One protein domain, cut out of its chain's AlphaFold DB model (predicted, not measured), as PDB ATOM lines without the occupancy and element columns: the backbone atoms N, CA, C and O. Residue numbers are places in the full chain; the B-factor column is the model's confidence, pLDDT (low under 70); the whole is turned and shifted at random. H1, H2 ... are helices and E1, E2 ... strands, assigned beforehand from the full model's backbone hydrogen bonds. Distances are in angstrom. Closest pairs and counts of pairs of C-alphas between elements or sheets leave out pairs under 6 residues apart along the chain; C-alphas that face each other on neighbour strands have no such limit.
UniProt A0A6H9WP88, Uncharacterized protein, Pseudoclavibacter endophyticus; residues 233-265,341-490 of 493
ATOM      1  N   ASP A 233     114.165 164.826 186.142       57.62
ATOM      2  CA  ASP A 233     115.448 165.477 186.426       57.62
ATOM      3  C   ASP A 233     115.716 165.654 187.933       57.62
ATOM      4  O   ASP A 233     116.862 165.799 188.356       57.62
ATOM      5  N   THR A 234     114.677 165.609 188.777       56.47
ATOM      6  CA  THR A 234     114.807 165.895 190.218       56.47
ATOM      7  C   THR A 234     115.432 164.738 191.002       56.47
ATOM      8  O   THR A 234     116.315 164.958 191.829       56.47
ATOM      9  N   ALA A 235     115.010 163.498 190.735       59.03
ATOM     10  CA  ALA A 235     115.570 162.318 191.399       59.03
ATOM     11  C   ALA A 235     117.032 162.075 190.979       59.03
ATOM     12  O   ALA A 235     117.867 161.725 191.810       59.03
ATOM     13  N   ALA A 236     117.351 162.340 189.707       61.50
ATOM     14  CA  ALA A 236     118.712 162.260 189.187       61.50
ATOM     15  C   ALA A 236     119.636 163.330 189.800       61.50
ATOM     16  O   ALA A 236     120.781 163.028 190.137       61.50
ATOM     17  N   ALA A 237     119.138 164.555 190.012       62.12
ATOM     18  CA  ALA A 237     119.900 165.618 190.667       62.12
ATOM     19  C   ALA A 237     120.216 165.294 192.140       62.12
ATOM     20  O   ALA A 237     121.360 165.435 192.563       62.12
ATOM     21  N   LEU A 238     119.243 164.782 192.907       62.25
ATOM     22  CA  LEU A 238     119.466 164.376 194.304       62.25
ATOM     23  C   LEU A 238     120.455 163.205 194.428       62.25
ATOM     24  O   LEU A 238     121.253 163.168 195.365       62.25
ATOM     25  N   ALA A 239     120.440 162.269 193.473       65.12
ATOM     26  CA  ALA A 239     121.396 161.164 193.431       65.12
ATOM     27  C   ALA A 239     122.830 161.639 193.129       65.12
ATOM     28  O   ALA A 239     123.776 161.152 193.747       65.12
ATOM     29  N   GLY A 240     122.994 162.618 192.231       70.19
ATOM     30  CA  GLY A 240     124.292 163.248 191.968       70.19
ATOM     31  C   GLY A 240     124.845 163.973 193.199       70.19
ATOM     32  O   GLY A 240     126.011 163.800 193.555       70.19
ATOM     33  N   ASP A 241     123.987 164.703 193.909       72.06
ATOM     34  CA  ASP A 241     124.348 165.478 195.101       72.06
ATOM     35  C   ASP A 241     124.822 164.607 196.268       72.06
ATOM     36  O   ASP A 241     125.744 164.982 196.993       72.06
ATOM     37  N   ALA A 242     124.243 163.417 196.433       71.25
ATOM     38  CA  ALA A 242     124.630 162.483 197.489       71.25
ATOM     39  C   ALA A 242     126.085 161.984 197.361       71.25
ATOM     40  O   ALA A 242     126.664 161.516 198.344       71.25
ATOM     41  N   THR A 243     126.687 162.093 196.171       80.44
ATOM     42  CA  THR A 243     128.056 161.628 195.894       80.44
ATOM     43  C   THR A 243     129.130 162.716 196.008       80.44
ATOM     44  O   THR A 243     130.315 162.390 195.981       80.44
ATOM     45  N   ASP A 244     128.759 163.990 196.184       87.12
ATOM     46  CA  ASP A 244     129.729 165.084 196.323       87.12
ATOM     47  C   ASP A 244     130.399 165.042 197.717       87.12
ATOM     48  O   ASP A 244     129.725 165.252 198.735       87.12
ATOM     49  N   PRO A 245     131.728 164.824 197.806       90.06
ATOM     50  CA  PRO A 245     132.427 164.691 199.084       90.06
ATOM     51  C   PRO A 245     132.336 165.956 199.945       90.06
ATOM     52  O   PRO A 245     132.320 165.864 201.174       90.06
ATOM     53  N   LYS A 246     132.226 167.146 199.338       88.25
ATOM     54  CA  LYS A 246     132.058 168.395 200.097       88.25
ATOM     55  C   LYS A 246     130.683 168.464 200.753       88.25
ATOM     56  O   LYS A 246     130.571 168.931 201.884       88.25
ATOM     57  N   LEU A 247     129.639 167.987 200.075       89.88
ATOM     58  CA  LEU A 247     128.293 167.941 200.651       89.88
ATOM     59  C   LEU A 247     128.192 166.894 201.752       89.88
ATOM     60  O   LEU A 247     127.541 167.151 202.762       89.88
ATOM     61  N   GLN A 248     128.883 165.761 201.610       91.44
ATOM     62  CA  GLN A 248     128.968 164.752 202.667       91.44
ATOM     63  C   GLN A 248     129.656 165.292 203.927       91.44
ATOM     64  O   GLN A 248     129.185 165.025 205.032       91.44
ATOM     65  N   GLN A 249     130.712 166.101 203.782       94.31
ATOM     66  CA  GLN A 249     131.354 166.780 204.916       94.31
ATOM     67  C   GLN A 249     130.391 167.732 205.631       94.31
ATOM     68  O   GLN A 249     130.288 167.689 206.856       94.31
ATOM     69  N   TRP A 250     129.636 168.544 204.887       94.88
ATOM     70  CA  TRP A 250     128.623 169.424 205.476       94.88
ATOM     71  C   TRP A 250     127.467 168.652 206.118       94.88
ATOM     72  O   TRP A 250     127.029 169.007 207.209       94.88
ATOM     73  N   ALA A 251     126.999 167.573 205.489       93.31
ATOM     74  CA  ALA A 251     125.981 166.694 206.053       93.31
ATOM     75  C   ALA A 251     126.455 166.055 207.370       93.31
ATOM     76  O   ALA A 251     125.711 166.034 208.348       93.31
ATOM     77  N   ALA A 252     127.707 165.587 207.425       94.75
ATOM     78  CA  ALA A 252     128.313 165.053 208.642       94.75
ATOM     79  C   ALA A 252     128.471 166.130 209.727       94.75
ATOM     80  O   ALA A 252     128.133 165.875 210.881       94.75
ATOM     81  N   TYR A 253     128.917 167.335 209.358       95.69
ATOM     82  CA  TYR A 253     129.035 168.477 210.267       95.69
ATOM     83  C   TYR A 253     127.688 168.834 210.907       95.69
ATOM     84  O   TYR A 253     127.589 168.884 212.130       95.69
ATOM     85  N   VAL A 254     126.634 169.007 210.101       94.38
ATOM     86  CA  VAL A 254     125.287 169.338 210.594       94.38
ATOM     87  C   VAL A 254     124.718 168.196 211.442       94.38
ATOM     88  O   VAL A 254     124.186 168.440 212.520       94.38
ATOM     89  N   ARG A 255     124.882 166.935 211.016       93.69
ATOM     90  CA  ARG A 255     124.439 165.758 211.788       93.69
ATOM     91  C   ARG A 255     125.154 165.630 213.134       93.69
ATOM     92  O   ARG A 255     124.551 165.172 214.096       93.69
ATOM     93  N   GLY A 256     126.419 166.042 213.202       94.19
ATOM     94  CA  GLY A 256     127.218 166.081 214.427       94.19
ATOM     95  C   GLY A 256     126.869 167.225 215.385       94.19
ATOM     96  O   GLY A 256     127.601 167.430 216.348       94.19
ATOM     97  N   GLY A 257     125.797 167.988 215.129       94.12
ATOM     98  CA  GLY A 257     125.412 169.150 215.936       94.12
ATOM     99  C   GLY A 257     126.163 170.434 215.572       94.12
ATOM    100  O   GLY A 257     126.104 171.416 216.309       94.12
ATOM    101  N   GLY A 258     126.881 170.442 214.446       95.88
ATOM    102  CA  GLY A 258     127.526 171.637 213.919       95.88
ATOM    103  C   GLY A 258     126.508 172.732 213.593       95.88
ATOM    104  O   GLY A 258     125.432 172.466 213.053       95.88
ATOM    105  N   ARG A 259     126.870 173.978 213.908       97.19
ATOM    106  CA  ARG A 259     126.043 175.171 213.702       97.19
ATOM    107  C   ARG A 259     126.810 176.168 212.841       97.19
ATOM    108  O   ARG A 259     127.751 176.802 213.309       97.19
ATOM    109  N   GLN A 260     126.403 176.292 211.578       97.06
ATOM    110  CA  GLN A 260     126.998 177.244 210.642       97.06
ATOM    111  C   GLN A 260     126.254 178.572 210.719       97.06
ATOM    112  O   GLN A 260     125.130 178.677 210.228       97.06
ATOM    113  N   GLU A 261     126.895 179.583 211.298       97.19
ATOM    114  CA  GLU A 261     126.362 180.941 211.394       97.19
ATOM    115  C   GLU A 261     127.034 181.860 210.376       97.19
ATOM    116  O   GLU A 261     128.261 181.917 210.283       97.19
ATOM    117  N   GLU A 262     126.233 182.611 209.624       96.75
ATOM    118  CA  GLU A 262     126.737 183.664 208.751       96.75
ATOM    119  C   GLU A 262     126.214 185.023 209.193       96.75
ATOM    120  O   GLU A 262     125.020 185.220 209.435       96.75
ATOM    121  N   HIS A 263     127.127 185.986 209.265       94.56
ATOM    122  CA  HIS A 263     126.811 187.361 209.615       94.56
ATOM    123  C   HIS A 263     126.556 188.207 208.372       94.56
ATOM    124  O   HIS A 263     127.063 187.941 207.280       94.56
ATOM    125  N   ALA A 264     125.769 189.260 208.562       92.19
ATOM    126  CA  ALA A 264     125.461 190.195 207.501       92.19
ATOM    127  C   ALA A 264     126.722 190.940 207.019       92.19
ATOM    128  O   ALA A 264     127.544 191.380 207.824       92.19
ATOM    129  N   ASP A 265     126.836 191.162 205.708       92.75
ATOM    130  CA  ASP A 265     127.837 192.039 205.102       92.75
ATOM    131  C   ASP A 265     127.539 193.497 205.481       92.75
ATOM    132  O   ASP A 265     126.844 194.238 204.778       92.75
ATOM    133  N   ALA A 341     121.849 184.384 208.915       95.12
ATOM    134  CA  ALA A 341     121.324 183.069 208.627       95.12
ATOM    135  C   ALA A 341     122.141 182.006 209.363       95.12
ATOM    136  O   ALA A 341     123.365 182.114 209.464       95.12
ATOM    137  N   VAL A 342     121.455 180.984 209.866       97.25
ATOM    138  CA  VAL A 342     122.069 179.855 210.558       97.25
ATOM    139  C   VAL A 342     121.523 178.552 210.004       97.25
ATOM    140  O   VAL A 342     120.319 178.419 209.780       97.25
ATOM    141  N   VAL A 343     122.408 177.583 209.798       97.81
ATOM    142  CA  VAL A 343     122.046 176.197 209.491       97.81
ATOM    143  C   VAL A 343     122.556 175.314 210.619       97.81
ATOM    144  O   VAL A 343     123.746 175.343 210.937       97.81
ATOM    145  N   ALA A 344     121.659 174.541 211.219       97.75
ATOM    146  CA  ALA A 344     121.967 173.653 212.333       97.75
ATOM    147  C   ALA A 344     121.216 172.319 212.199       97.75
ATOM    148  O   ALA A 344     120.424 172.121 211.271       97.75
ATOM    149  N   ALA A 345     121.464 171.394 213.129       96.94
ATOM    150  CA  ALA A 345     120.811 170.087 213.156       96.94
ATOM    151  C   ALA A 345     119.284 170.195 213.309       96.94
ATOM    152  O   ALA A 345     118.552 169.350 212.802       96.94
ATOM    153  N   GLU A 346     118.800 171.245 213.974       97.56
ATOM    154  CA  GLU A 346     117.379 171.466 214.236       97.56
ATOM    155  C   GLU A 346     116.646 172.014 213.007       97.56
ATOM    156  O   GLU A 346     115.471 171.706 212.801       97.56
ATOM    157  N   GLY A 347     117.319 172.820 212.181       97.38
ATOM    158  CA  GLY A 347     116.686 173.499 211.056       97.38
ATOM    159  C   GLY A 347     117.495 174.654 210.477       97.38
ATOM    160  O   GLY A 347     118.713 174.754 210.646       97.38
ATOM    161  N   ILE A 348     116.780 175.552 209.800       97.88
ATOM    162  CA  ILE A 348     117.330 176.797 209.260       97.88
ATOM    163  C   ILE A 348     116.736 177.980 210.019       97.88
ATOM    164  O   ILE A 348     115.517 178.133 210.115       97.88
ATOM    165  N   GLU A 349     117.603 178.851 210.516       96.19
ATOM    166  CA  GLU A 349     117.243 180.134 211.106       96.19
ATOM    167  C   GLU A 349     117.562 181.243 210.099       96.19
ATOM    168  O   GLU A 349     118.660 181.309 209.548       96.19
ATOM    169  N   ILE A 350     116.601 182.127 209.838       94.75
ATOM    170  CA  ILE A 350     116.816 183.347 209.052       94.75
ATOM    171  C   ILE A 350     116.475 184.517 209.959       94.75
ATOM    172  O   ILE A 350     115.494 184.459 210.700       94.75
ATOM    173  N   ARG A 351     117.247 185.601 209.878       91.19
ATOM    174  CA  ARG A 351     117.068 186.790 210.711       91.19
ATOM    175  C   ARG A 351     115.601 187.197 210.888       91.19
ATOM    176  O   ARG A 351     114.899 187.539 209.933       91.19
ATOM    177  N   GLY A 352     115.186 187.262 212.152       89.56
ATOM    178  CA  GLY A 352     113.860 187.715 212.569       89.56
ATOM    179  C   GLY A 352     112.749 186.674 212.406       89.56
ATOM    180  O   GLY A 352     111.599 186.980 212.728       89.56
ATOM    181  N   LEU A 353     113.071 185.478 211.914       93.69
ATOM    182  CA  LEU A 353     112.190 184.319 211.901       93.69
ATOM    183  C   LEU A 353     112.647 183.322 212.973       93.69
ATOM    184  O   LEU A 353     113.842 183.227 213.239       93.69
ATOM    185  N   PRO A 354     111.714 182.579 213.590       95.69
ATOM    186  CA  PRO A 354     112.085 181.449 214.432       95.69
ATOM    187  C   PRO A 354     112.777 180.369 213.587       95.69
ATOM    188  O   PRO A 354     112.632 180.350 212.361       95.69
ATOM    189  N   VAL A 355     113.476 179.445 214.248       97.50
ATOM    190  CA  VAL A 355     114.054 178.262 213.593       97.50
ATOM    191  C   VAL A 355     112.954 177.518 212.834       97.50
ATOM    192  O   VAL A 355     111.922 177.158 213.403       97.50
ATOM    193  N   ILE A 356     113.172 177.313 211.536       98.00
ATOM    194  CA  ILE A 356     112.305 176.510 210.679       98.00
ATOM    195  C   ILE A 356     112.852 175.091 210.731       98.00
ATOM    196  O   ILE A 356     113.894 174.807 210.133       98.00
ATOM    197  N   ALA A 357     112.175 174.229 211.483       98.19
ATOM    198  CA  ALA A 357     112.647 172.872 211.704       98.19
ATOM    199  C   ALA A 357     112.666 172.074 210.395       98.19
ATOM    200  O   ALA A 357     111.788 172.242 209.546       98.19
ATOM    201  N   TRP A 358     113.641 171.179 210.223       97.75
ATOM    202  CA  TRP A 358     113.789 170.424 208.972       97.75
ATOM    203  C   TRP A 358     112.532 169.640 208.570       97.75
ATOM    204  O   TRP A 358     112.198 169.576 207.392       97.75
ATOM    205  N   ASN A 359     111.788 169.108 209.542       97.19
ATOM    206  CA  ASN A 359     110.535 168.379 209.318       97.19
ATOM    207  C   ASN A 359     109.345 169.271 208.895       97.19
ATOM    208  O   ASN A 359     108.320 168.751 208.434       97.19
ATOM    209  N   GLU A 360     109.458 170.593 209.053       96.75
ATOM    210  CA  GLU A 360     108.489 171.589 208.582       96.75
ATOM    211  C   GLU A 360     108.775 172.045 207.143       96.75
ATOM    212  O   GLU A 360     107.876 172.568 206.474       96.75
ATOM    213  N   ILE A 361     110.009 171.859 206.663       97.62
ATOM    214  CA  ILE A 361     110.451 172.284 205.334       97.62
ATOM    215  C   ILE A 361     110.005 171.248 204.297       97.62
ATOM    216  O   ILE A 361     110.326 170.068 204.389       97.62
ATOM    217  N   LEU A 362     109.266 171.700 203.284       95.12
ATOM    218  CA  LEU A 362     108.863 170.880 202.136       95.12
ATOM    219  C   LEU A 362     109.933 170.850 201.045       95.12
ATOM    220  O   LEU A 362     110.053 169.868 200.323       95.12
ATOM    221  N   GLY A 363     110.693 171.934 200.916       96.06
ATOM    222  CA  GLY A 363     111.764 172.049 199.941       96.06
ATOM    223  C   GLY A 363     112.471 173.390 200.025       96.06
ATOM    224  O   GLY A 363     111.952 174.371 200.569       96.06
ATOM    225  N   ILE A 364     113.674 173.432 199.470       97.06
ATOM    226  CA  ILE A 364     114.519 174.618 199.431       97.06
ATOM    227  C   ILE A 364     114.851 174.920 197.975       97.06
ATOM    228  O   ILE A 364     115.285 174.048 197.231       97.06
ATOM    229  N   VAL A 365     114.654 176.167 197.560       96.31
ATOM    230  CA  VAL A 365     114.932 176.624 196.199       96.31
ATOM    231  C   VAL A 365     115.966 177.738 196.240       96.31
ATOM    232  O   VAL A 365     115.710 178.829 196.752       96.31
ATOM    233  N   TYR A 366     117.137 177.468 195.685       95.62
ATOM    234  CA  TYR A 366     118.196 178.438 195.471       95.62
ATOM    235  C   TYR A 366     118.074 179.035 194.065       95.62
ATOM    236  O   TYR A 366     118.246 178.354 193.055       95.62
ATOM    237  N   LEU A 367     117.737 180.320 194.006       95.00
ATOM    238  CA  LEU A 367     117.604 181.096 192.780       95.00
ATOM    239  C   LEU A 367     118.925 181.796 192.471       95.00
ATOM    240  O   LEU A 367     119.370 182.616 193.269       95.00
ATOM    241  N   ASP A 368     119.484 181.542 191.290       93.50
ATOM    242  CA  ASP A 368     120.633 182.262 190.737       93.50
ATOM    243  C   ASP A 368     120.254 182.909 189.394       93.50
ATOM    244  O   ASP A 368     120.353 182.299 188.329       93.50
ATOM    245  N   ASP A 369     119.777 184.156 189.443       90.00
ATOM    246  CA  ASP A 369     119.345 184.931 188.268       90.00
ATOM    247  C   ASP A 369     120.475 185.835 187.724       90.00
ATOM    248  O   ASP A 369     120.211 186.800 186.994       90.00
ATOM    249  N   ARG A 370     121.747 185.568 188.082       89.56
ATOM    250  CA  ARG A 370     122.905 186.399 187.687       89.56
ATOM    251  C   ARG A 370     123.066 186.507 186.178       89.56
ATOM    252  O   ARG A 370     123.174 187.609 185.655       89.56
ATOM    253  N   GLN A 371     122.997 185.391 185.457       85.88
ATOM    254  CA  GLN A 371     123.212 185.393 184.007       85.88
ATOM    255  C   GLN A 371     122.145 186.216 183.267       85.88
ATOM    256  O   GLN A 371     122.445 186.988 182.354       85.88
ATOM    257  N   ARG A 372     120.873 186.077 183.661       81.06
ATOM    258  CA  ARG A 372     119.775 186.873 183.096       81.06
ATOM    259  C   ARG A 372     119.938 188.345 183.448       81.06
ATOM    260  O   ARG A 372     119.714 189.211 182.600       81.06
ATOM    261  N   THR A 373     120.337 188.614 184.684       80.31
ATOM    262  CA  THR A 373     120.647 189.952 185.170       80.31
ATOM    263  C   THR A 373     121.744 190.600 184.330       80.31
ATOM    264  O   THR A 373     121.528 191.689 183.811       80.31
ATOM    265  N   GLU A 374     122.873 189.932 184.108       85.75
ATOM    266  CA  GLU A 374     123.985 190.426 183.285       85.75
ATOM    267  C   GLU A 374     123.544 190.754 181.855       85.75
ATOM    268  O   GLU A 374     123.852 191.834 181.343       85.75
ATOM    269  N   ARG A 375     122.728 189.888 181.240       80.81
ATOM    270  CA  ARG A 375     122.124 190.163 179.923       80.81
ATOM    271  C   ARG A 375     121.197 191.378 179.951       80.81
ATOM    272  O   ARG A 375     121.177 192.158 179.009       80.81
ATOM    273  N   ALA A 376     120.421 191.567 181.013       72.25
ATOM    274  CA  ALA A 376     119.549 192.732 181.135       72.25
ATOM    275  C   ALA A 376     120.336 194.028 181.430       72.25
ATOM    276  O   ALA A 376     119.913 195.109 181.010       72.25
ATOM    277  N   LEU A 377     121.490 193.929 182.104       76.25
ATOM    278  CA  LEU A 377     122.412 195.037 182.389       76.25
ATOM    279  C   LEU A 377     123.186 195.526 181.157       76.25
ATOM    280  O   LEU A 377     123.682 196.661 181.184       76.25
ATOM    281  N   SER A 378     123.304 194.700 180.110       80.69
ATOM    282  CA  SER A 378     123.950 195.079 178.845       80.69
ATOM    283  C   SER A 378     123.053 195.937 177.944       80.69
ATOM    284  O   SER A 378     123.554 196.649 177.076       80.69
ATOM    285  N   VAL A 379     121.737 195.947 178.178       74.25
ATOM    286  CA  VAL A 379     120.790 196.767 177.411       74.25
ATOM    287  C   VAL A 379     120.836 198.224 177.912       74.25
ATOM    288  O   VAL A 379     120.620 198.448 179.100       74.25
ATOM    289  N   PRO A 380     121.058 199.249 177.064       57.12
ATOM    290  CA  PRO A 380     121.396 200.605 177.525       57.12
ATOM    291  C   PRO A 380     120.377 201.267 178.467       57.12
ATOM    292  O   PRO A 380     120.742 201.760 179.532       57.12
ATOM    293  N   VAL A 381     119.090 201.272 178.103       60.25
ATOM    294  CA  VAL A 381     118.047 201.985 178.867       60.25
ATOM    295  C   VAL A 381     117.565 201.156 180.058       60.25
ATOM    296  O   VAL A 381     117.508 201.646 181.185       60.25
ATOM    297  N   THR A 382     117.243 199.882 179.834       59.22
ATOM    298  CA  THR A 382     116.770 198.993 180.905       59.22
ATOM    299  C   THR A 382     117.889 198.651 181.881       59.22
ATOM    300  O   THR A 382     117.653 198.612 183.085       59.22
ATOM    301  N   GLY A 383     119.113 198.474 181.386       63.31
ATOM    302  CA  GLY A 383     120.292 198.170 182.185       63.31
ATOM    303  C   GLY A 383     120.662 199.298 183.136       63.31
ATOM    304  O   GLY A 383     121.060 199.012 184.259       63.31
ATOM    305  N   TRP A 384     120.453 200.569 182.773       71.19
ATOM    306  CA  TRP A 384     120.650 201.679 183.713       71.19
ATOM    307  C   TRP A 384     119.690 201.598 184.910       71.19
ATOM    308  O   TRP A 384     120.132 201.619 186.061       71.19
ATOM    309  N   GLY A 385     118.392 201.405 184.652       67.62
ATOM    310  CA  GLY A 385     117.393 201.221 185.711       67.62
ATOM    311  C   GLY A 385     117.645 199.971 186.559       67.62
ATOM    312  O   GLY A 385     117.450 199.988 187.775       67.62
ATOM    313  N   LEU A 386     118.141 198.899 185.937       68.69
ATOM    314  CA  LEU A 386     118.484 197.659 186.622       68.69
ATOM    315  C   LEU A 386     119.749 197.809 187.487       68.69
ATOM    316  O   LEU A 386     119.760 197.352 188.624       68.69
ATOM    317  N   ARG A 387     120.782 198.531 187.028       78.12
ATOM    318  CA  ARG A 387     121.968 198.873 187.846       78.12
ATOM    319  C   ARG A 387     121.575 199.651 189.095       78.12
ATOM    320  O   ARG A 387     122.111 199.387 190.169       78.12
ATOM    321  N   LEU A 388     120.648 200.601 188.958       72.44
ATOM    322  CA  LEU A 388     120.108 201.344 190.097       72.44
ATOM    323  C   LEU A 388     119.340 200.423 191.048       72.44
ATOM    324  O   LEU A 388     119.535 200.518 192.255       72.44
ATOM    325  N   ALA A 389     118.539 199.497 190.517       68.62
ATOM    326  CA  ALA A 389     117.842 198.487 191.312       68.62
ATOM    327  C   ALA A 389     118.810 197.611 192.129       68.62
ATOM    328  O   ALA A 389     118.637 197.474 193.337       68.62
ATOM    329  N   PHE A 390     119.858 197.068 191.504       75.88
ATOM    330  CA  PHE A 390     120.847 196.227 192.189       75.88
ATOM    331  C   PHE A 390     121.632 196.996 193.247       75.88
ATOM    332  O   PHE A 390     121.757 196.541 194.381       75.88
ATOM    333  N   LYS A 391     122.086 198.216 192.926       74.38
ATOM    334  CA  LYS A 391     122.726 199.100 193.915       74.38
ATOM    335  C   LYS A 391     121.803 199.439 195.086       74.38
ATOM    336  O   LYS A 391     122.289 199.688 196.185       74.38
ATOM    337  N   ALA A 392     120.495 199.438 194.846       63.12
ATOM    338  CA  ALA A 392     119.482 199.660 195.861       63.12
ATOM    339  C   ALA A 392     119.200 198.423 196.738       63.12
ATOM    340  O   ALA A 392     118.462 198.543 197.711       63.12
ATOM    341  N   GLY A 393     119.778 197.250 196.453       65.81
ATOM    342  CA  GLY A 393     119.513 196.008 197.194       65.81
ATOM    343  C   GLY A 393     118.435 195.120 196.560       65.81
ATOM    344  O   GLY A 393     117.800 194.303 197.237       65.81
ATOM    345  N   GLU A 394     118.176 195.274 195.259       74.12
ATOM    346  CA  GLU A 394     117.615 194.180 194.463       74.12
ATOM    347  C   GLU A 394     118.667 193.066 194.404       74.12
ATOM    348  O   GLU A 394     119.803 193.333 194.039       74.12
ATOM    349  N   GLY A 395     118.319 191.855 194.837       81.50
ATOM    350  CA  GLY A 395     119.218 190.702 194.801       81.50
ATOM    351  C   GLY A 395     118.955 189.852 193.566       81.50
ATOM    352  O   GLY A 395     117.800 189.685 193.171       81.50
ATOM    353  N   SER A 396     120.016 189.341 192.956       87.69
ATOM    354  CA  SER A 396     120.003 188.368 191.855       87.69
ATOM    355  C   SER A 396     120.063 186.931 192.365       87.69
ATOM    356  O   SER A 396     119.717 186.008 191.630       87.69
ATOM    357  N   ILE A 397     120.464 186.751 193.627       93.38
ATOM    358  CA  ILE A 397     120.583 185.449 194.269       93.38
ATOM    359  C   ILE A 397     119.687 185.397 195.500       93.38
ATOM    360  O   ILE A 397     119.745 186.264 196.377       93.38
ATOM    361  N   GLY A 398     118.873 184.354 195.607       94.31
ATOM    362  CA  GLY A 398     117.985 184.173 196.748       94.31
ATOM    363  C   GLY A 398     117.842 182.722 197.170       94.31
ATOM    364  O   GLY A 398     118.050 181.810 196.379       94.31
ATOM    365  N   LEU A 399     117.444 182.526 198.422       96.12
ATOM    366  CA  LEU A 399     117.007 181.237 198.942       96.12
ATOM    367  C   LEU A 399     115.534 181.350 199.311       96.12
ATOM    368  O   LEU A 399     115.154 182.244 200.069       96.12
ATOM    369  N   THR A 400     114.711 180.462 198.770       96.94
ATOM    370  CA  THR A 400     113.312 180.321 199.164       96.94
ATOM    371  C   THR A 400     113.111 178.997 199.879       96.94
ATOM    372  O   THR A 400     113.398 177.945 199.321       96.94
ATOM    373  N   ILE A 401     112.598 179.054 201.102       97.69
ATOM    374  CA  ILE A 401     112.249 177.888 201.913       97.69
ATOM    375  C   ILE A 401     110.734 177.720 201.838       97.69
ATOM    376  O   ILE A 401     109.991 178.616 202.252       97.69
ATOM    377  N   ALA A 402     110.284 176.602 201.278       96.94
ATOM    378  CA  ALA A 402     108.887 176.192 201.268       96.94
ATOM    379  C   ALA A 402     108.581 175.430 202.562       96.94
ATOM    380  O   ALA A 402     109.295 174.492 202.910       96.94
ATOM    381  N   VAL A 403     107.529 175.824 203.276       96.94
ATOM    382  CA  VAL A 403     107.136 175.231 204.562       96.94
ATOM    383  C   VAL A 403     105.718 174.684 204.508       96.94
ATOM    384  O   VAL A 403     104.845 175.264 203.856       96.94
ATOM    385  N   ARG A 404     105.485 173.576 205.216       94.62
ATOM    386  CA  ARG A 404     104.200 172.863 205.221       94.62
ATOM    387  C   ARG A 404     103.080 173.679 205.864       94.62
ATOM    388  O   ARG A 404     102.005 173.794 205.286       94.62
ATOM    389  N   ASP A 405     103.341 174.273 207.029       95.44
ATOM    390  CA  ASP A 405     102.392 175.134 207.741       95.44
ATOM    391  C   ASP A 405     102.908 176.576 207.811       95.44
ATOM    392  O   ASP A 405     103.569 177.010 208.760       95.44
ATOM    393  N   GLY A 406     102.594 177.346 206.770       95.94
ATOM    394  CA  GLY A 406     102.946 178.758 206.715       95.94
ATOM    395  C   GLY A 406     102.225 179.590 207.774       95.94
ATOM    396  O   GLY A 406     102.764 180.604 208.216       95.94
ATOM    397  N   VAL A 407     101.019 179.191 208.194       95.94
ATOM    398  CA  VAL A 407     100.224 179.931 209.188       95.94
ATOM    399  C   VAL A 407     100.838 179.766 210.572       95.94
ATOM    400  O   VAL A 407     101.038 180.774 211.252       95.94
ATOM    401  N   GLY A 408     101.206 178.537 210.942       96.44
ATOM    402  CA  GLY A 408     101.942 178.239 212.167       96.44
ATOM    403  C   GLY A 408     103.304 178.928 212.207       96.44
ATOM    404  O   GLY A 408     103.637 179.589 213.190       96.44
ATOM    405  N   LEU A 409     104.073 178.897 211.111       97.00
ATOM    406  CA  LEU A 409     105.326 179.655 211.058       97.00
ATOM    407  C   LEU A 409     105.080 181.155 211.271       97.00
ATOM    408  O   LEU A 409     105.775 181.783 212.067       97.00
ATOM    409  N   ARG A 410     104.076 181.726 210.596       96.12
ATOM    410  CA  ARG A 410     103.743 183.156 210.657       96.12
ATOM    411  C   ARG A 410     103.245 183.595 212.039       96.12
ATOM    412  O   ARG A 410     103.531 184.725 212.436       96.12
ATOM    413  N   SER A 411     102.523 182.743 212.768       96.25
ATOM    414  CA  SER A 411     102.032 183.050 214.120       96.25
ATOM    415  C   SER A 411     103.158 183.083 215.157       96.25
ATOM    416  O   SER A 411     103.113 183.913 216.062       96.25
ATOM    417  N   ARG A 412     104.211 182.272 214.970       96.75
ATOM    418  CA  ARG A 412     105.432 182.298 215.797       96.75
ATOM    419  C   ARG A 412     106.283 183.560 215.592       96.75
ATOM    420  O   ARG A 412     107.140 183.857 216.418       96.75
ATOM    421  N   VAL A 413     106.065 184.324 214.515       95.56
ATOM    422  CA  VAL A 413     106.818 185.562 214.255       95.56
ATOM    423  C   VAL A 413     106.267 186.721 215.088       95.56
ATOM    424  O   VAL A 413     105.140 187.192 214.877       95.56
ATOM    425  N   THR A 414     107.095 187.229 215.998       90.88
ATOM    426  CA  THR A 414     106.760 188.336 216.906       90.88
ATOM    427  C   THR A 414     106.677 189.674 216.171       90.88
ATOM    428  O   THR A 414     105.691 190.399 216.300       90.88
ATOM    429  N   SER A 415     107.675 189.983 215.337       88.50
ATOM    430  CA  SER A 415     107.733 191.233 214.574       88.50
ATOM    431  C   SER A 415     106.692 191.271 213.456       88.50
ATOM    432  O   SER A 415     106.665 190.406 212.578       88.50
ATOM    433  N   ARG A 416     105.865 192.325 213.434       84.12
ATOM    434  CA  ARG A 416     104.870 192.557 212.372       84.12
ATOM    435  C   ARG A 416     105.516 192.640 210.987       84.12
ATOM    436  O   ARG A 416     104.946 192.125 210.025       84.12
ATOM    437  N   ASP A 417     106.689 193.261 210.891       78.25
ATOM    438  CA  ASP A 417     107.398 193.417 209.621       78.25
ATOM    439  C   ASP A 417     107.914 192.064 209.121       78.25
ATOM    440  O   ASP A 417     107.651 191.691 207.975       78.25
ATOM    441  N   THR A 418     108.533 191.264 209.992       85.44
ATOM    442  CA  THR A 418     109.039 189.937 209.613       85.44
ATOM    443  C   THR A 418     107.914 188.936 209.357       85.44
ATOM    444  O   THR A 418     108.024 188.072 208.490       85.44
ATOM    445  N   ARG A 419     106.761 189.102 210.016       90.06
ATOM    446  CA  ARG A 419     105.561 188.292 209.770       90.06
ATOM    447  C   ARG A 419     105.071 188.402 208.323       90.06
ATOM    448  O   ARG A 419     104.414 187.491 207.830       90.06
ATOM    449  N   SER A 420     105.358 189.511 207.636       84.94
ATOM    450  CA  SER A 420     105.029 189.687 206.214       84.94
ATOM    451  C   SER A 420     106.006 188.989 205.259       84.94
ATOM    452  O   SER A 420     105.670 188.789 204.092       84.94
ATOM    453  N   ALA A 421     107.183 188.574 205.746       87.44
ATOM    454  CA  ALA A 421     108.154 187.805 204.969       87.44
ATOM    455  C   ALA A 421     107.696 186.355 204.737       87.44
ATOM    456  O   ALA A 421     108.072 185.754 203.731       87.44
ATOM    457  N   VAL A 422     106.851 185.818 205.629       94.06
ATOM    458  CA  VAL A 422     106.180 184.526 205.440       94.06
ATOM    459  C   VAL A 422     104.988 184.724 204.507       94.06
ATOM    460  O   VAL A 422     103.921 185.194 204.915       94.06
ATOM    461  N   LYS A 423     105.164 184.375 203.232       91.56
ATOM    462  CA  LYS A 423     104.087 184.432 202.238       91.56
ATOM    463  C   LYS A 423     103.258 183.164 202.308       91.56
ATOM    464  O   LYS A 423     103.811 182.074 202.229       91.56
ATOM    465  N   LEU A 424     101.947 183.316 202.440       94.06
ATOM    466  CA  LEU A 424     101.019 182.194 202.523       94.06
ATOM    467  C   LEU A 424     100.499 181.836 201.137       94.06
ATOM    468  O   LEU A 424     100.037 182.706 200.401       94.06
ATOM    469  N   TRP A 425     100.506 180.551 200.827       91.19
ATOM    470  CA  TRP A 425      99.945 179.997 199.605       91.19
ATOM    471  C   TRP A 425      98.450 179.675 199.786       91.19
ATOM    472  O   TRP A 425      97.917 179.796 200.907       91.19
ATOM    473  N   PRO A 426      97.715 179.370 198.699       86.94
ATOM    474  CA  PRO A 426      96.369 178.812 198.796       86.94
ATOM    475  C   PRO A 426      96.334 177.570 199.704       86.94
ATOM    476  O   PRO A 426      97.366 176.967 199.995       86.94
ATOM    477  N   ARG A 427      95.151 177.211 200.214       85.69
ATOM    478  CA  ARG A 427      95.007 175.988 201.019       85.69
ATOM    479  C   ARG A 427      95.297 174.774 200.140       85.69
ATOM    480  O   ARG A 427      94.693 174.651 199.076       85.69
ATOM    481  N   GLY A 428      96.198 173.917 200.611       77.56
ATOM    482  CA  GLY A 428      96.447 172.614 200.007       77.56
ATOM    483  C   GLY A 428      95.346 171.609 200.357       77.56
ATOM    484  O   GLY A 428      94.406 171.928 201.087       77.56
ATOM    485  N   GLU A 429      95.492 170.377 199.871       69.31
ATOM    486  CA  GLU A 429      94.516 169.289 200.066       69.31
ATOM    487  C   GLU A 429      94.264 168.963 201.543       69.31
ATOM    488  O   GLU A 429      93.144 168.666 201.940       69.31
ATOM    489  N   HIS A 430      95.282 169.117 202.390       75.50
ATOM    490  CA  HIS A 430      95.186 168.867 203.831       75.50
ATOM    491  C   HIS A 430      94.584 170.039 204.630       75.50
ATOM    492  O   HIS A 430      94.709 170.085 205.852       75.50
ATOM    493  N   GLY A 431      94.000 171.044 203.967       82.12
ATOM    494  CA  GLY A 431      93.382 172.216 204.605       82.12
ATOM    495  C   GLY A 431      94.365 173.237 205.199       82.12
ATOM    496  O   GLY A 431      93.978 174.382 205.464       82.12
ATOM    497  N   LEU A 432      95.640 172.867 205.353       88.19
ATOM    498  CA  LEU A 432      96.729 173.762 205.745       88.19
ATOM    499  C   LEU A 432      97.111 174.705 204.597       88.19
ATOM    500  O   LEU A 432      97.025 174.364 203.415       88.19
ATOM    501  N   ARG A 433      97.551 175.919 204.947       91.19
ATOM    502  CA  ARG A 433      98.136 176.863 203.985       91.19
ATOM    503  C   ARG A 433      99.650 176.759 204.062       91.19
ATOM    504  O   ARG A 433     100.242 177.189 205.054       91.19
ATOM    505  N   GLY A 434     100.255 176.244 202.997       93.62
ATOM    506  CA  GLY A 434     101.702 176.258 202.829       93.62
ATOM    507  C   GLY A 434     102.266 177.678 202.897       93.62
ATOM    508  O   GLY A 434     101.560 178.670 202.676       93.62
ATOM    509  N   GLY A 435     103.545 177.789 203.233       95.00
ATOM    510  CA  GLY A 435     104.245 179.063 203.330       95.00
ATOM    511  C   GLY A 435     105.520 179.083 202.504       95.00
ATOM    512  O   GLY A 435     106.118 178.047 202.239       95.00
ATOM    513  N   THR A 436     105.976 180.277 202.143       96.31
ATOM    514  CA  THR A 436     107.339 180.490 201.646       96.31
ATOM    515  C   THR A 436     108.005 181.630 202.375       96.31
ATOM    516  O   THR A 436     107.398 182.687 202.566       96.31
ATOM    517  N   VAL A 437     109.277 181.434 202.692       95.19
ATOM    518  CA  VAL A 437     110.182 182.472 203.172       95.19
ATOM    519  C   VAL A 437     111.263 182.660 202.122       95.19
ATOM    520  O   VAL A 437     111.983 181.718 201.818       95.19
ATOM    521  N   THR A 438     111.395 183.869 201.577       93.25
ATOM    522  CA  THR A 438     112.457 184.189 200.615       93.25
ATOM    523  C   THR A 438     113.435 185.178 201.226       93.25
ATOM    524  O   THR A 438     113.044 186.286 201.594       93.25
ATOM    525  N   THR A 439     114.714 184.810 201.259       91.38
ATOM    526  CA  THR A 439     115.818 185.704 201.618       91.38
ATOM    527  C   THR A 439     116.695 186.000 200.400       91.38
ATOM    528  O   THR A 439     116.913 185.136 199.550       91.38
ATOM    529  N   ARG A 440     117.170 187.245 200.278       91.31
ATOM    530  CA  ARG A 440     118.076 187.693 199.206       91.31
ATOM    531  C   ARG A 440     119.506 187.601 199.717       91.31
ATOM    532  O   ARG A 440     119.913 188.416 200.542       91.31
ATOM    533  N   LEU A 441     120.248 186.607 199.245       93.50
ATOM    534  CA  LEU A 441     121.544 186.261 199.821       93.50
ATOM    535  C   LEU A 441     122.655 187.207 199.375       93.50
ATOM    536  O   LEU A 441     123.482 187.590 200.187       93.50
ATOM    537  N   ASP A 442     122.669 187.629 198.113       92.50
ATOM    538  CA  ASP A 442     123.705 188.522 197.577       92.50
ATOM    539  C   ASP A 442     123.619 189.968 198.080       92.50
ATOM    540  O   ASP A 442     124.578 190.722 197.952       92.50
ATOM    541  N   VAL A 443     122.486 190.353 198.666       87.88
ATOM    542  CA  VAL A 443     122.312 191.664 199.306       87.88
ATOM    543  C   VAL A 443     122.820 191.652 200.747       87.88
ATOM    544  O   VAL A 443     123.187 192.701 201.273       87.88
ATOM    545  N   ARG A 444     122.788 190.485 201.403       90.06
ATOM    546  CA  ARG A 444     123.008 190.368 202.848       90.06
ATOM    547  C   ARG A 444     124.286 189.643 203.232       90.06
ATOM    548  O   ARG A 444     124.784 189.905 204.315       90.06
ATOM    549  N   LEU A 445     124.812 188.768 202.386       94.94
ATOM    550  CA  LEU A 445     125.998 187.964 202.662       94.94
ATOM    551  C   LEU A 445     127.102 188.291 201.658       94.94
ATOM    552  O   LEU A 445     126.836 188.556 200.481       94.94
ATOM    553  N   THR A 446     128.353 188.202 202.110       95.25
ATOM    554  CA  THR A 446     129.507 188.225 201.204       95.25
ATOM    555  C   THR A 446     129.469 186.996 200.282       95.25
ATOM    556  O   THR A 446     128.806 186.004 200.600       95.25
ATOM    557  N   PRO A 447     130.162 187.015 199.127       94.75
ATOM    558  CA  PRO A 447     130.199 185.861 198.230       94.75
ATOM    559  C   PRO A 447     130.632 184.561 198.923       94.75
ATOM    560  O   PRO A 447     129.982 183.538 198.733       94.75
ATOM    561  N   GLU A 448     131.655 184.634 199.775       95.44
ATOM    562  CA  GLU A 448     132.186 183.497 200.535       95.44
ATOM    563  C   GLU A 448     131.194 183.000 201.597       95.44
ATOM    564  O   GLU A 448     130.889 181.809 201.648       95.44
ATOM    565  N   ALA A 449     130.624 183.911 202.397       95.81
ATOM    566  CA  ALA A 449     129.611 183.578 203.403       95.81
ATOM    567  C   ALA A 449     128.379 182.924 202.764       95.81
ATOM    568  O   ALA A 449     127.837 181.943 203.267       95.81
ATOM    569  N   ARG A 450     127.958 183.428 201.600       95.88
ATOM    570  CA  ARG A 450     126.861 182.853 200.825       95.88
ATOM    571  C   ARG A 450     127.169 181.430 200.365       95.88
ATOM    572  O   ARG A 450     126.295 180.576 200.461       95.88
ATOM    573  N   GLU A 451     128.366 181.172 199.844       94.50
ATOM    574  CA  GLU A 451     128.756 179.831 199.395       94.50
ATOM    575  C   GLU A 451     128.793 178.833 200.555       94.50
ATOM    576  O   GLU A 451     128.234 177.742 200.428       94.50
ATOM    577  N   ARG A 452     129.348 179.227 201.709       95.19
ATOM    578  CA  ARG A 452     129.321 178.410 202.933       95.19
ATOM    579  C   ARG A 452     127.898 178.152 203.424       95.19
ATOM    580  O   ARG A 452     127.556 177.002 203.687       95.19
ATOM    581  N   PHE A 453     127.052 179.183 203.473       96.81
ATOM    582  CA  PHE A 453     125.647 179.048 203.864       96.81
ATOM    583  C   PHE A 453     124.886 178.076 202.961       96.81
ATOM    584  O   PHE A 453     124.181 177.199 203.452       96.81
ATOM    585  N   ILE A 454     125.039 178.202 201.641       96.19
ATOM    586  CA  ILE A 454     124.370 177.323 200.677       96.19
ATOM    587  C   ILE A 454     124.889 175.889 200.774       96.19
ATOM    588  O   ILE A 454     124.085 174.957 200.729       96.19
ATOM    589  N   ALA A 455     126.198 175.696 200.945       94.50
ATOM    590  CA  ALA A 455     126.774 174.370 201.130       94.50
ATOM    591  C   ALA A 455     126.256 173.702 202.417       94.50
ATOM    592  O   ALA A 455     125.817 172.551 202.370       94.50
ATOM    593  N   ALA A 456     126.211 174.443 203.529       96.50
ATOM    594  CA  ALA A 456     125.641 173.974 204.788       96.50
ATOM    595  C   ALA A 456     124.142 173.658 204.655       96.50
ATOM    596  O   ALA A 456     123.705 172.583 205.060       96.50
ATOM    597  N   ALA A 457     123.356 174.543 204.029       96.81
ATOM    598  CA  ALA A 457     121.922 174.343 203.811       96.81
ATOM    599  C   ALA A 457     121.638 173.107 202.948       96.81
ATOM    600  O   ALA A 457     120.717 172.350 203.249       96.81
ATOM    601  N   ARG A 458     122.445 172.865 201.907       95.62
ATOM    602  CA  ARG A 458     122.342 171.670 201.056       95.62
ATOM    603  C   ARG A 458     122.731 170.401 201.817       95.62
ATOM    604  O   ARG A 458     122.006 169.417 201.731       95.62
ATOM    605  N   GLY A 459     123.801 170.427 202.615       94.69
ATOM    606  CA  GLY A 459     124.185 169.301 203.479       94.69
ATOM    607  C   GLY A 459     123.129 168.965 204.543       94.69
ATOM    608  O   GLY A 459     122.817 167.791 204.768       94.69
ATOM    609  N   GLY A 460     122.528 169.989 205.154       96.06
ATOM    610  CA  GLY A 460     121.407 169.839 206.084       96.06
ATOM    611  C   GLY A 460     120.157 169.271 205.407       96.06
ATOM    612  O   GLY A 460     119.570 168.314 205.907       96.06
ATOM    613  N   ALA A 461     119.816 169.774 204.215       95.69
ATOM    614  CA  ALA A 461     118.689 169.282 203.425       95.69
ATOM    615  C   ALA A 461     118.850 167.799 203.047       95.69
ATOM    616  O   ALA A 461     117.926 167.017 203.254       95.69
ATOM    617  N   VAL A 462     120.042 167.388 202.592       92.94
ATOM    618  CA  VAL A 462     120.365 165.976 202.309       92.94
ATOM    619  C   VAL A 462     120.194 165.111 203.559       92.94
ATOM    620  O   VAL A 462     119.593 164.042 203.489       92.94
ATOM    621  N   THR A 463     120.673 165.577 204.714       93.56
ATOM    622  CA  THR A 463     120.547 164.839 205.984       93.56
ATOM    623  C   THR A 463     119.092 164.680 206.421       93.56
ATOM    624  O   THR A 463     118.730 163.640 206.965       93.56
ATOM    625  N   ALA A 464     118.259 165.686 206.162       95.44
ATOM    626  CA  ALA A 464     116.845 165.690 206.512       95.44
ATOM    627  C   ALA A 464     115.924 165.049 205.456       95.44
ATOM    628  O   ALA A 464     114.720 164.952 205.689       95.44
ATOM    629  N   GLY A 465     116.449 164.651 204.292       94.31
ATOM    630  CA  GLY A 465     115.630 164.188 203.167       94.31
ATOM    631  C   GLY A 465     114.759 165.288 202.544       94.31
ATOM    632  O   GLY A 465     113.716 164.997 201.963       94.31
ATOM    633  N   VAL A 466     115.162 166.553 202.676       95.38
ATOM    634  CA  VAL A 466     114.464 167.715 202.113       95.38
ATOM    635  C   VAL A 466     115.025 168.018 200.717       95.38
ATOM    636  O   VAL A 466     116.243 168.138 200.566       95.38
ATOM    637  N   PRO A 467     114.183 168.190 199.682       93.88
ATOM    638  CA  PRO A 467     114.662 168.494 198.340       93.88
ATOM    639  C   PRO A 467     115.283 169.896 198.265       93.88
ATOM    640  O   PRO A 467     114.720 170.873 198.769       93.88
ATOM    641  N   PHE A 468     116.431 170.000 197.593       94.12
ATOM    642  CA  PHE A 468     117.135 171.256 197.332       94.12
ATOM    643  C   PHE A 468     117.253 171.481 195.820       94.12
ATOM    644  O   PHE A 468     117.851 170.677 195.111       94.12
ATOM    645  N   HIS A 469     116.708 172.586 195.316       92.44
ATOM    646  CA  HIS A 469     116.649 172.887 193.887       92.44
ATOM    647  C   HIS A 469     117.444 174.140 193.535       92.44
ATOM    648  O   HIS A 469     117.233 175.199 194.120       92.44
ATOM    649  N   LEU A 470     118.296 174.048 192.514       92.31
ATOM    650  CA  LEU A 470     118.926 175.203 191.875       92.31
ATOM    651  C   LEU A 470     118.083 175.640 190.672       92.31
ATOM    652  O   LEU A 470     117.896 174.874 189.729       92.31
ATOM    653  N   VAL A 471     117.623 176.888 190.667       91.25
ATOM    654  CA  VAL A 471     116.851 177.472 189.561       91.25
ATOM    655  C   VAL A 471     117.556 178.708 189.007       91.25
ATOM    656  O   VAL A 471     118.075 179.534 189.754       91.25
ATOM    657  N   ARG A 472     117.567 178.855 187.677       87.75
ATOM    658  CA  ARG A 472     118.267 179.947 186.966       87.75
ATOM    659  C   ARG A 472     117.343 181.082 186.516       87.75
ATOM    660  O   ARG A 472     117.694 181.871 185.644       87.75
ATOM    661  N   GLY A 473     116.136 181.139 187.076       81.75
ATOM    662  CA  GLY A 473     115.137 182.115 186.676       81.75
ATOM    663  C   GLY A 473     113.952 182.193 187.628       81.75
ATOM    664  O   GLY A 473     113.540 181.220 188.257       81.75
ATOM    665  N   VAL A 474     113.365 183.388 187.705       82.44
ATOM    666  CA  VAL A 474     112.218 183.678 188.583       82.44
ATOM    667  C   VAL A 474     110.969 182.875 188.198       82.44
ATOM    668  O   VAL A 474     110.190 182.507 189.073       82.44
ATOM    669  N   LEU A 475     110.768 182.605 186.902       82.50
ATOM    670  CA  LEU A 475     109.632 181.806 186.430       82.50
ATOM    671  C   LEU A 475     109.763 180.345 186.859       82.50
ATOM    672  O   LEU A 475     108.788 179.770 187.331       82.50
ATOM    673  N   ASP A 476     110.963 179.777 186.761       82.69
ATOM    674  CA  ASP A 476     111.218 178.404 187.197       82.69
ATOM    675  C   ASP A 476     111.071 178.292 188.712       82.69
ATOM    676  O   ASP A 476     110.390 177.390 189.190       82.69
ATOM    677  N   ASN A 477     111.578 179.275 189.464       87.31
ATOM    678  CA  ASN A 477     111.334 179.376 190.903       87.31
ATOM    679  C   ASN A 477     109.831 179.366 191.232       87.31
ATOM    680  O   ASN A 477     109.389 178.606 192.088       87.31
ATOM    681  N   ALA A 478     109.028 180.178 190.536       86.69
ATOM    682  CA  ALA A 478     107.583 180.228 190.757       86.69
ATOM    683  C   ALA A 478     106.893 178.897 190.424       86.69
ATOM    684  O   ALA A 478     106.045 178.459 191.195       86.69
ATOM    685  N   LYS A 479     107.280 178.239 189.322       86.00
ATOM    686  CA  LYS A 479     106.758 176.919 188.932       86.00
ATOM    687  C   LYS A 479     107.098 175.842 189.964       86.00
ATOM    688  O   LYS A 479     106.223 175.066 190.330       86.00
ATOM    689  N   PHE A 480     108.342 175.807 190.445       86.38
ATOM    690  CA  PHE A 480     108.777 174.840 191.457       86.38
ATOM    691  C   PHE A 480     108.032 175.027 192.779       86.38
ATOM    692  O   PHE A 480     107.468 174.070 193.301       86.38
ATOM    693  N   LEU A 481     107.974 176.260 193.291       89.56
ATOM    694  CA  LEU A 481     107.213 176.566 194.507       89.56
ATOM    695  C   LEU A 481     105.731 176.239 194.335       89.56
ATOM    696  O   LEU A 481     105.119 175.677 195.235       89.56
ATOM    697  N   GLY A 482     105.194 176.542 193.156       88.31
ATOM    698  CA  GLY A 482     103.845 176.204 192.750       88.31
ATOM    699  C   GLY A 482     103.512 174.732 192.898       88.31
ATOM    700  O   GLY A 482     102.577 174.388 193.603       88.31
ATOM    701  N   ARG A 483     104.331 173.863 192.307       87.56
ATOM    702  CA  ARG A 483     104.149 172.409 192.393       87.56
ATOM    703  C   ARG A 483     104.296 171.858 193.811       87.56
ATOM    704  O   ARG A 483     103.651 170.872 194.137       87.56
ATOM    705  N   MET A 484     105.140 172.469 194.643       87.94
ATOM    706  CA  MET A 484     105.334 172.023 196.029       87.94
ATOM    707  C   MET A 484     104.210 172.460 196.974       87.94
ATOM    708  O   MET A 484     103.980 171.800 197.983       87.94
ATOM    709  N   LEU A 485     103.563 173.599 196.708       89.19
ATOM    710  CA  LEU A 485     102.689 174.271 197.678       89.19
ATOM    711  C   LEU A 485     101.243 174.441 197.213       89.19
ATOM    712  O   LEU A 485     100.377 174.686 198.053       89.19
ATOM    713  N   ASP A 486     100.976 174.339 195.912       85.94
ATOM    714  CA  ASP A 486      99.643 174.457 195.334       85.94
ATOM    715  C   ASP A 486      99.272 173.169 194.579       85.94
ATOM    716  O   ASP A 486      99.798 172.920 193.488       85.94
ATOM    717  N   PRO A 487      98.341 172.355 195.109       77.50
ATOM    718  CA  PRO A 487      97.921 171.118 194.451       77.50
ATOM    719  C   PRO A 487      97.296 171.373 193.074       77.50
ATOM    720  O   PRO A 487      97.370 170.522 192.194       77.50
ATOM    721  N   LYS A 488      96.750 172.573 192.825       81.06
ATOM    722  CA  LYS A 488      96.154 172.921 191.524       81.06
ATOM    723  C   LYS A 488      97.179 173.069 190.407       81.06
ATOM    724  O   LYS A 488      96.803 173.118 189.240       81.06
ATOM    725  N   TRP A 489      98.463 173.173 190.743       75.44
ATOM    726  CA  TRP A 489      99.532 173.297 189.758       75.44
ATOM    727  C   TRP A 489      99.926 171.939 189.141       75.44
ATOM    728  O   TRP A 489     100.718 171.915 188.198       75.44
ATOM    729  N   GLY A 490      99.391 170.825 189.659       55.31
ATOM    730  CA  GLY A 490      99.779 169.456 189.303       55.31
ATOM    731  C   GLY A 490      99.447 168.989 187.881       55.31
ATOM    732  O   GLY A 490     100.192 168.164 187.366       55.31
TER     733      GLY A 490
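Overview. This is residues 233 to 265 and 341 to 490 of the 493 residues of an uncharacterized protein of Pseudoclavibacter endophyticus (UniProt A0A6H9WP88). A strongly twisted five-stranded sheet curls round H9 on one face; over its other face lie the long helix H8 and the short H5, and H8 also packs on a small three-stranded sheet. H3 and H4 form a corner beyond the ends of E4 and E5, far from the core. The 183 printed residues include nine named helices and eight named strands, in the order H1 H2 E1 E2 E3 E4 H3 H4 E5 H5 H6 E6 E7 H7 H8 E8 H9, class mixed. The large sheet, E6 E7 E5 E4 E8, is mixed; the small one, E1 E2 E3, is antiparallel. The whole is compact, with radius of gyration of the C-alphas 16.7 A and spans of 48 by 40 by 36 A.

Arrangement. The large sheet runs E6, residues 422 to 427, E7, 433 to 440, E5, 397 to 403, E4, 361 to 368, and E8, 468 to 471. E6 and E7 form a hairpin, with N 425 and O 434 2.8 A apart; E7 and E5 are antiparallel, N 437 and O 401 2.9 A; E5 and E4 are antiparallel, N 400 and O 365 2.8 A; E4 and E8 are parallel, N 366 and O 469 2.8 A. The sheet curls round H9, residues 474 to 485; its closest C-alphas to E4 are Asn 477 and Leu 367, 6.8 A. On the opposite face, completing three layers with helices on both faces, H5, residues 406 to 412, stands up from the sheet at a height of 8.5 A, and H8, residues 447 to 464, has a height of 10.1 A. Two split strand-helix-strand units, same-way strands with others between them, have right-handed crossovers: E5, H5, H6 of residues 416 to 419, E6; and E7, H7 of residues 441 to 444, H8, E8. H8 is also on the small sheet at 8.2 A, two layers: E1, residues 260 to 263, E2, 341 to 343, and E3, 347 to 350, with N 260 and O 343 2.9 A, and in the hairpin E2 and E3 N 342 and O 349 2.8 A. H2, residues 245 to 255, touches H8 residues 455 to 463 alone, closest C-alphas Ala 251 and Gly 459, 4.1 A. H1, residues 233 to 241, only grazes the large sheet. H3, residues 370 to 377, and H4, 380 to 391, touch only at the corner, closest C-alphas Leu 377 and Gly 383, 3.8 A. Every O i to N i+4 pair is within hydrogen-bond range in H1, H2, H3, H5, H8 and H9, and 7 of 8 in H4; H6 and H7 are too short for one.

Along the chain. H1 begins at C-alpha 233 (115.448, 165.477, 186.426), and H9 ends at C-alpha 485 (102.689, 174.271, 197.678). H8 spans 25.6 A, E7 23.2 A and E4 20.4 A.

Size, cuts and confidence. The farthest C-alphas, Gly 256 and Val 381, are 51.4 A apart. Residues 266 to 340 are not printed; C-alphas 265 and 341 are 11.6 A apart. Of the links printed whole, none is long. Mean pLDDT of the printed part is 87.8; residues under 70 include 233 to 239 and 380 to 383.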